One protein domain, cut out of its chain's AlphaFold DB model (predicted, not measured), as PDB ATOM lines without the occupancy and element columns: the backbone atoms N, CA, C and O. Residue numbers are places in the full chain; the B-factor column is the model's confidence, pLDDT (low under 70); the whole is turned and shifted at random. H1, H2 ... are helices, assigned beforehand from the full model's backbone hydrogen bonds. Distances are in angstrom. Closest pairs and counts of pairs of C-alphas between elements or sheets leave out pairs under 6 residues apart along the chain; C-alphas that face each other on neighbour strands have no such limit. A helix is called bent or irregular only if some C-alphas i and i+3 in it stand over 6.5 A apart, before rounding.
ATOM      1  N   ASP A  40     334.669 337.075 331.982       95.31
ATOM      2  CA  ASP A  40     335.202 335.774 331.546       95.31
ATOM      3  C   ASP A  40     334.124 334.731 331.203       95.31
ATOM      4  O   ASP A  40     334.413 333.727 330.553       95.31
ATOM      5  N   SER A  41     332.874 334.947 331.627       97.50
ATOM      6  CA  SER A  41     331.749 334.066 331.300       97.50
ATOM      7  C   SER A  41     330.435 334.821 331.086       97.50
ATOM      8  O   SER A  41     330.297 336.014 331.394       97.50
ATOM      9  N   ALA A  42     329.442 334.102 330.560       96.31
ATOM     10  CA  ALA A  42     328.084 334.610 330.419       96.31
ATOM     11  C   ALA A  42     327.457 334.910 331.791       96.31
ATOM     12  O   ALA A  42     326.871 335.975 331.972       96.31
ATOM     13  N   GLU A  43     327.647 334.025 332.771       97.75
ATOM     14  CA  GLU A  43     327.172 334.187 334.150       97.75
ATOM     15  C   GLU A  43     327.790 335.435 334.787       97.75
ATOM     16  O   GLU A  43     327.070 336.305 335.271       97.75
ATOM     17  N   ALA A  44     329.114 335.591 334.678       97.88
ATOM     18  CA  ALA A  44     329.814 336.762 335.199       97.88
ATOM     19  C   ALA A  44     329.344 338.071 334.536       97.88
ATOM     20  O   ALA A  44     329.262 339.111 335.193       97.88
ATOM     21  N   THR A  45     328.996 338.028 333.244       97.69
ATOM     22  CA  THR A  45     328.425 339.177 332.521       97.69
ATOM     23  C   THR A  45     327.049 339.554 333.060       97.69
ATOM     24  O   THR A  45     326.762 340.742 333.250       97.69
ATOM     25  N   VAL A  46     326.192 338.563 333.313       97.88
ATOM     26  CA  VAL A  46     324.855 338.782 333.876       97.88
ATOM     27  C   VAL A  46     324.970 339.374 335.276       97.88
ATOM     28  O   VAL A  46     324.388 340.430 335.524       97.88
ATOM     29  N   ASP A  47     325.787 338.783 336.146       98.00
ATOM     30  CA  ASP A  47     325.989 339.262 337.517       98.00
ATOM     31  C   ASP A  47     326.509 340.707 337.546       98.00
ATOM     32  O   ASP A  47     326.002 341.555 338.287       98.00
ATOM     33  N   ALA A  48     327.490 341.029 336.696       97.69
ATOM     34  CA  ALA A  48     328.013 342.386 336.578       97.69
ATOM     35  C   ALA A  48     326.954 343.377 336.064       97.69
ATOM     36  O   ALA A  48     326.881 344.508 336.552       97.69
ATOM     37  N   THR A  49     326.113 342.954 335.117       96.81
ATOM     38  CA  THR A  49     325.032 343.780 334.562       96.81
ATOM     39  C   THR A  49     323.941 344.047 335.598       96.81
ATOM     40  O   THR A  49     323.487 345.186 335.720       96.81
ATOM     41  N   VAL A  50     323.545 343.032 336.371       98.06
ATOM     42  CA  VAL A  50     322.572 343.176 337.463       98.06
ATOM     43  C   VAL A  50     323.099 344.160 338.502       98.06
ATOM     44  O   VAL A  50     322.416 345.136 338.814       98.06
ATOM     45  N   ARG A  51     324.350 343.987 338.947       97.75
ATOM     46  CA  ARG A  51     324.990 344.901 339.904       97.75
ATOM     47  C   ARG A  51     325.039 346.342 339.388       97.75
ATOM     48  O   ARG A  51     324.697 347.268 340.121       97.75
ATOM     49  N   LEU A  52     325.411 346.546 338.122       97.00
ATOM     50  CA  LEU A  52     325.393 347.875 337.503       97.00
ATOM     51  C   LEU A  52     323.975 348.469 337.484       97.00
ATOM     52  O   LEU A  52     323.792 349.651 337.769       97.00
ATOM     53  N   GLY A  53     322.961 347.656 337.181       95.06
ATOM     54  CA  GLY A  53     321.558 348.059 337.245       95.06
ATOM     55  C   GLY A  53     321.156 348.540 338.642       95.06
ATOM     56  O   GLY A  53     320.591 349.625 338.782       95.06
ATOM     57  N   GLU A  54     321.506 347.787 339.683       96.81
ATOM     58  CA  GLU A  54     321.255 348.164 341.079       96.81
ATOM     59  C   GLU A  54     321.950 349.480 341.462       96.81
ATOM     60  O   GLU A  54     321.358 350.336 342.124       96.81
ATOM     61  N   GLU A  55     323.197 349.683 341.028       96.19
ATOM     62  CA  GLU A  55     323.931 350.937 341.233       96.19
ATOM     63  C   GLU A  55     323.265 352.127 340.538       96.19
ATOM     64  O   GLU A  55     323.213 353.224 341.103       96.19
ATOM     65  N   LEU A  56     322.724 351.932 339.334       93.31
ATOM     66  CA  LEU A  56     321.983 352.967 338.617       93.31
ATOM     67  C   LEU A  56     320.665 353.310 339.322       93.31
ATOM     68  O   LEU A  56     320.345 354.491 339.461       93.31
ATOM     69  N   VAL A  57     319.936 352.315 339.835       92.69
ATOM     70  CA  VAL A  57     318.695 352.530 340.605       92.69
ATOM     71  C   VAL A  57     318.957 353.366 341.858       92.69
ATOM     72  O   VAL A  57     318.193 354.286 342.163       92.69
ATOM     73  N   LYS A  58     320.080 353.131 342.553       96.38
ATOM     74  CA  LYS A  58     320.482 353.913 343.740       96.38
ATOM     75  C   LYS A  58     320.655 355.409 343.455       96.38
ATOM     76  O   LYS A  58     320.550 356.209 344.383       96.38
ATOM     77  N   ARG A  59     320.848 355.814 342.192       94.31
ATOM     78  CA  ARG A  59     320.922 357.230 341.783       94.31
ATOM     79  C   ARG A  59     319.565 357.942 341.797       94.31
ATOM     80  O   ARG A  59     319.532 359.152 341.594       94.31
ATOM     81  N   LYS A  60     318.461 357.215 342.035       93.50
ATOM     82  CA  LYS A  60     317.089 357.744 342.167       93.50
ATOM     83  C   LYS A  60     316.684 358.667 341.012       93.50
ATOM     84  O   LYS A  60     316.075 359.716 341.216       93.50
ATOM     85  N   TRP A  61     317.047 358.288 339.789       91.88
ATOM     86  CA  TRP A  61     316.669 359.045 338.602       91.88
ATOM     87  C   TRP A  61     315.152 359.063 338.421       91.88
ATOM     88  O   TRP A  61     314.479 358.049 338.592       91.88
ATOM     89  N   ASN A  62     314.619 360.217 338.022       95.19
ATOM     90  CA  ASN A  62     313.237 360.296 337.578       95.19
ATOM     91  C   ASN A  62     313.119 359.599 336.213       95.19
ATOM     92  O   ASN A  62     313.719 360.045 335.233       95.19
ATOM     93  N   GLY A  63     312.353 358.507 336.163       92.31
ATOM     94  CA  GLY A  63     312.197 357.685 334.962       92.31
ATOM     95  C   GLY A  63     311.587 358.429 333.772       92.31
ATOM     96  O   GLY A  63     312.026 358.210 332.646       92.31
ATOM     97  N   ASP A  64     310.648 359.351 334.007       94.50
ATOM     98  CA  ASP A  64     310.028 360.163 332.949       94.50
ATOM     99  C   ASP A  64     311.049 361.125 332.325       94.50
ATOM    100  O   ASP A  64     311.206 361.182 331.104       94.50
ATOM    101  N   VAL A  65     311.831 361.813 333.164       96.25
ATOM    102  CA  VAL A  65     312.901 362.710 332.697       96.25
ATOM    103  C   VAL A  65     313.998 361.922 331.978       96.25
ATOM    104  O   VAL A  65     314.419 362.301 330.885       96.25
ATOM    105  N   TYR A  66     314.452 360.804 332.554       93.00
ATOM    106  CA  TYR A  66     315.471 359.955 331.936       93.00
ATOM    107  C   TYR A  66     315.001 359.404 330.581       93.00
ATOM    108  O   TYR A  66     315.752 359.455 329.606       93.00
ATOM    109  N   GLY A  67     313.750 358.948 330.494       93.00
ATOM    110  CA  GLY A  67     313.131 358.489 329.254       93.00
ATOM    111  C   GLY A  67     313.105 359.578 328.183       93.00
ATOM    112  O   GLY A  67     313.602 359.359 327.078       93.00
ATOM    113  N   LYS A  68     312.628 360.783 328.519       95.75
ATOM    114  CA  LYS A  68     312.625 361.941 327.606       95.75
ATOM    115  C   LYS A  68     314.031 362.293 327.118       95.75
ATOM    116  O   LYS A  68     314.234 362.468 325.917       95.75
ATOM    117  N   ASN A  69     315.020 362.298 328.012       95.62
ATOM    118  CA  ASN A  69     316.418 362.536 327.641       95.62
ATOM    119  C   ASN A  69     316.938 361.472 326.665       95.62
ATOM    120  O   ASN A  69     317.618 361.805 325.695       95.62
ATOM    121  N   ARG A  70     316.605 360.193 326.881       92.19
ATOM    122  CA  ARG A  70     316.990 359.098 325.976       92.19
ATOM    123  C   ARG A  70     316.328 359.217 324.604       92.19
ATOM    124  O   ARG A  70     317.000 358.945 323.613       92.19
ATOM    125  N   MET A  71     315.071 359.656 324.535       92.81
ATOM    126  CA  MET A  71     314.369 359.897 323.268       92.81
ATOM    127  C   MET A  71     315.031 361.007 322.448       92.81
ATOM    128  O   MET A  71     315.221 360.838 321.248       92.81
ATOM    129  N   VAL A  72     315.436 362.107 323.093       95.31
ATOM    130  CA  VAL A  72     316.170 363.196 322.425       95.31
ATOM    131  C   VAL A  72     317.560 362.731 321.991       95.31
ATOM    132  O   VAL A  72     317.935 362.913 320.836       95.31
ATOM    133  N   LEU A  73     318.308 362.076 322.884       93.19
ATOM    134  CA  LEU A  73     319.655 361.570 322.596       93.19
ATOM    135  C   LEU A  73     319.673 360.591 321.412       93.19
ATOM    136  O   LEU A  73     320.626 360.573 320.639       93.19
ATOM    137  N   LEU A  74     318.634 359.762 321.286       92.62
ATOM    138  CA  LEU A  74     318.509 358.743 320.244       92.62
ATOM    139  C   LEU A  74     317.593 359.167 319.089       92.62
ATOM    140  O   LEU A  74     317.219 358.312 318.290       92.62
ATOM    141  N   ALA A  75     317.238 360.449 318.967       92.19
ATOM    142  CA  ALA A  75     316.261 360.909 317.978       92.19
ATOM    143  C   ALA A  75     316.636 360.508 316.539       92.19
ATOM    144  O   ALA A  75     315.809 359.942 315.829       92.19
ATOM    145  N   GLU A  76     317.901 360.701 316.144       91.94
ATOM    146  CA  GLU A  76     318.407 360.310 314.816       91.94
ATOM    147  C   GLU A  76     318.306 358.789 314.595       91.94
ATOM    148  O   GLU A  76     317.928 358.331 313.517       91.94
ATOM    149  N   VAL A  77     318.610 357.991 315.628       91.88
ATOM    150  CA  VAL A  77     318.493 356.526 315.570       91.88
ATOM    151  C   VAL A  77     317.036 356.124 315.372       91.88
ATOM    152  O   VAL A  77     316.761 355.323 314.490       91.88
ATOM    153  N   LEU A  78     316.121 356.691 316.161       89.75
ATOM    154  CA  LEU A  78     314.692 356.379 316.121       89.75
ATOM    155  C   LEU A  78     314.034 356.796 314.804       89.75
ATOM    156  O   LEU A  78     313.141 356.109 314.316       89.75
ATOM    157  N   GLU A  79     314.449 357.922 314.228       90.88
ATOM    158  CA  GLU A  79     313.968 358.373 312.924       90.88
ATOM    159  C   GLU A  79     314.408 357.409 311.820       90.88
ATOM    160  O   GLU A  79     313.590 356.983 311.008       90.88
ATOM    161  N   LYS A  80     315.691 357.025 311.805       87.19
ATOM    162  CA  LYS A  80     316.227 356.158 310.749       87.19
ATOM    163  C   LYS A  80     315.888 354.683 310.941       87.19
ATOM    164  O   LYS A  80     315.771 353.983 309.947       87.19
ATOM    165  N   SER A  81     315.672 354.209 312.170       76.56
ATOM    166  CA  SER A  81     315.252 352.824 312.417       76.56
ATOM    167  C   SER A  81     313.824 352.555 311.947       76.56
ATOM    168  O   SER A  81     313.515 351.433 311.574       76.56
ATOM    169  N   LYS A  82     312.950 353.572 311.934       63.78
ATOM    170  CA  LYS A  82     311.576 353.457 311.412       63.78
ATOM    171  C   LYS A  82     311.508 353.188 309.905       63.78
ATOM    172  O   LYS A  82     310.442 352.833 309.426       63.78
ATOM    173  N   LEU A  83     312.610 353.366 309.176       51.84
ATOM    174  CA  LEU A  83     312.690 353.069 307.744       51.84
ATOM    175  C   LEU A  83     313.067 351.605 307.457       51.84
ATOM    176  O   LEU A  83     312.908 351.177 306.323       51.84
ATOM    177  N   ASP A  84     313.519 350.848 308.468       47.84
ATOM    178  CA  ASP A  84     314.002 349.463 308.319       47.84
ATOM    179  C   ASP A  84     313.096 348.421 309.004       47.84
ATOM    180  O   ASP A  84     313.420 347.234 309.017       47.84
ATOM    181  N   ILE A  85     311.971 348.838 309.596       45.19
ATOM    182  CA  ILE A  85     310.989 347.913 310.168       45.19
ATOM    183  C   ILE A  85     309.665 348.085 309.422       45.19
ATOM    184  O   ILE A  85     308.788 348.831 309.857       45.19
ATOM    185  N   ASP A  86     309.499 347.336 308.330       43.69
ATOM    186  CA  ASP A  86     308.183 346.795 307.993       43.69
ATOM    187  C   ASP A  86     307.811 345.858 309.147       43.69
ATOM    188  O   ASP A  86     308.122 344.667 309.157       43.69
TER     189      ASP A  86
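AT A GLANCE: This is residues 40 to 86 of the 96 residues of an uncharacterized protein of Ricinus communis (UniProt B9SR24). The printed part is an open arch of three helices with no packed core: H1 makes one leg, residues 58 to 62 lead across the top, and H2 followed by H3 makes the other leg, which comes down in two steps with a turn at Leu 74. The space between the legs is empty, and a tail of residues 82 to 86 ends the second leg. The printed part has 47 residues with three named helices in the order H1, H2, H3 and no named strand; the class is all helix, with 34 of the 47 residues in the helices. The whole is extended, with a radius of gyration of the C-alphas of 15.4 A, and flat, with spans of 36 by 29 by 14 A.

IN THESE COORDINATES: Residues 40 and 41 come before the first helix. H1, residues 42 to 57, is the longest helix by residues and measures 22.7 A from first to last C-alpha; it begins at C-alpha 42 at (328.084, 334.610, 330.419) and ends at C-alpha 57 at (318.695, 352.530, 340.605). Residues 58 to 62 follow. H2, residues 63 to 73, measures 15.0 A from first to last C-alpha, and its C-alpha 63 is at (312.197, 357.685, 334.962). After Leu 74 comes H3, residues 75 to 81, which measures 9.9 A and ends at C-alpha 81 at (315.252, 352.824, 312.417).

HOW THE PARTS SIT: H1 touches no helix. H1 and H2 are apart, though they follow each other in the chain, and H1 and H3 are apart too. H2 and H3 are close but not clearly touching, with 1 pair of C-alphas within 8 A; their closest C-alphas, those of Met 71 and Leu 78, are 8.0 A apart. The centres of H2 and H3 are 14.4 A apart. Their lines are about perpendicular, but only just, at 71 degrees. In H1, H2 and H3 every O i to N i+4 pair is within hydrogen-bond range, and no helix is bent.

THE WHOLE: The two C-alphas farthest apart, those of Lys 58 and Asp 86, are 38.5 A apart, and the first and last printed C-alphas, those of Asp 40 and Asp 86, are 37.5 A apart. The printed part, residues 40 to 86 of a chain of 96 residues, has no cut. The link from H1 to H2, of 5 residues, and the link from H2 to H3, of 1 residue, are both tight. Residues 40 to 86 stand free: no C-alpha has another, 8 or more residues away along the chain, within 10 A. The mean pLDDT of the printed part is 89.6; residues 82 to 86 are under 70.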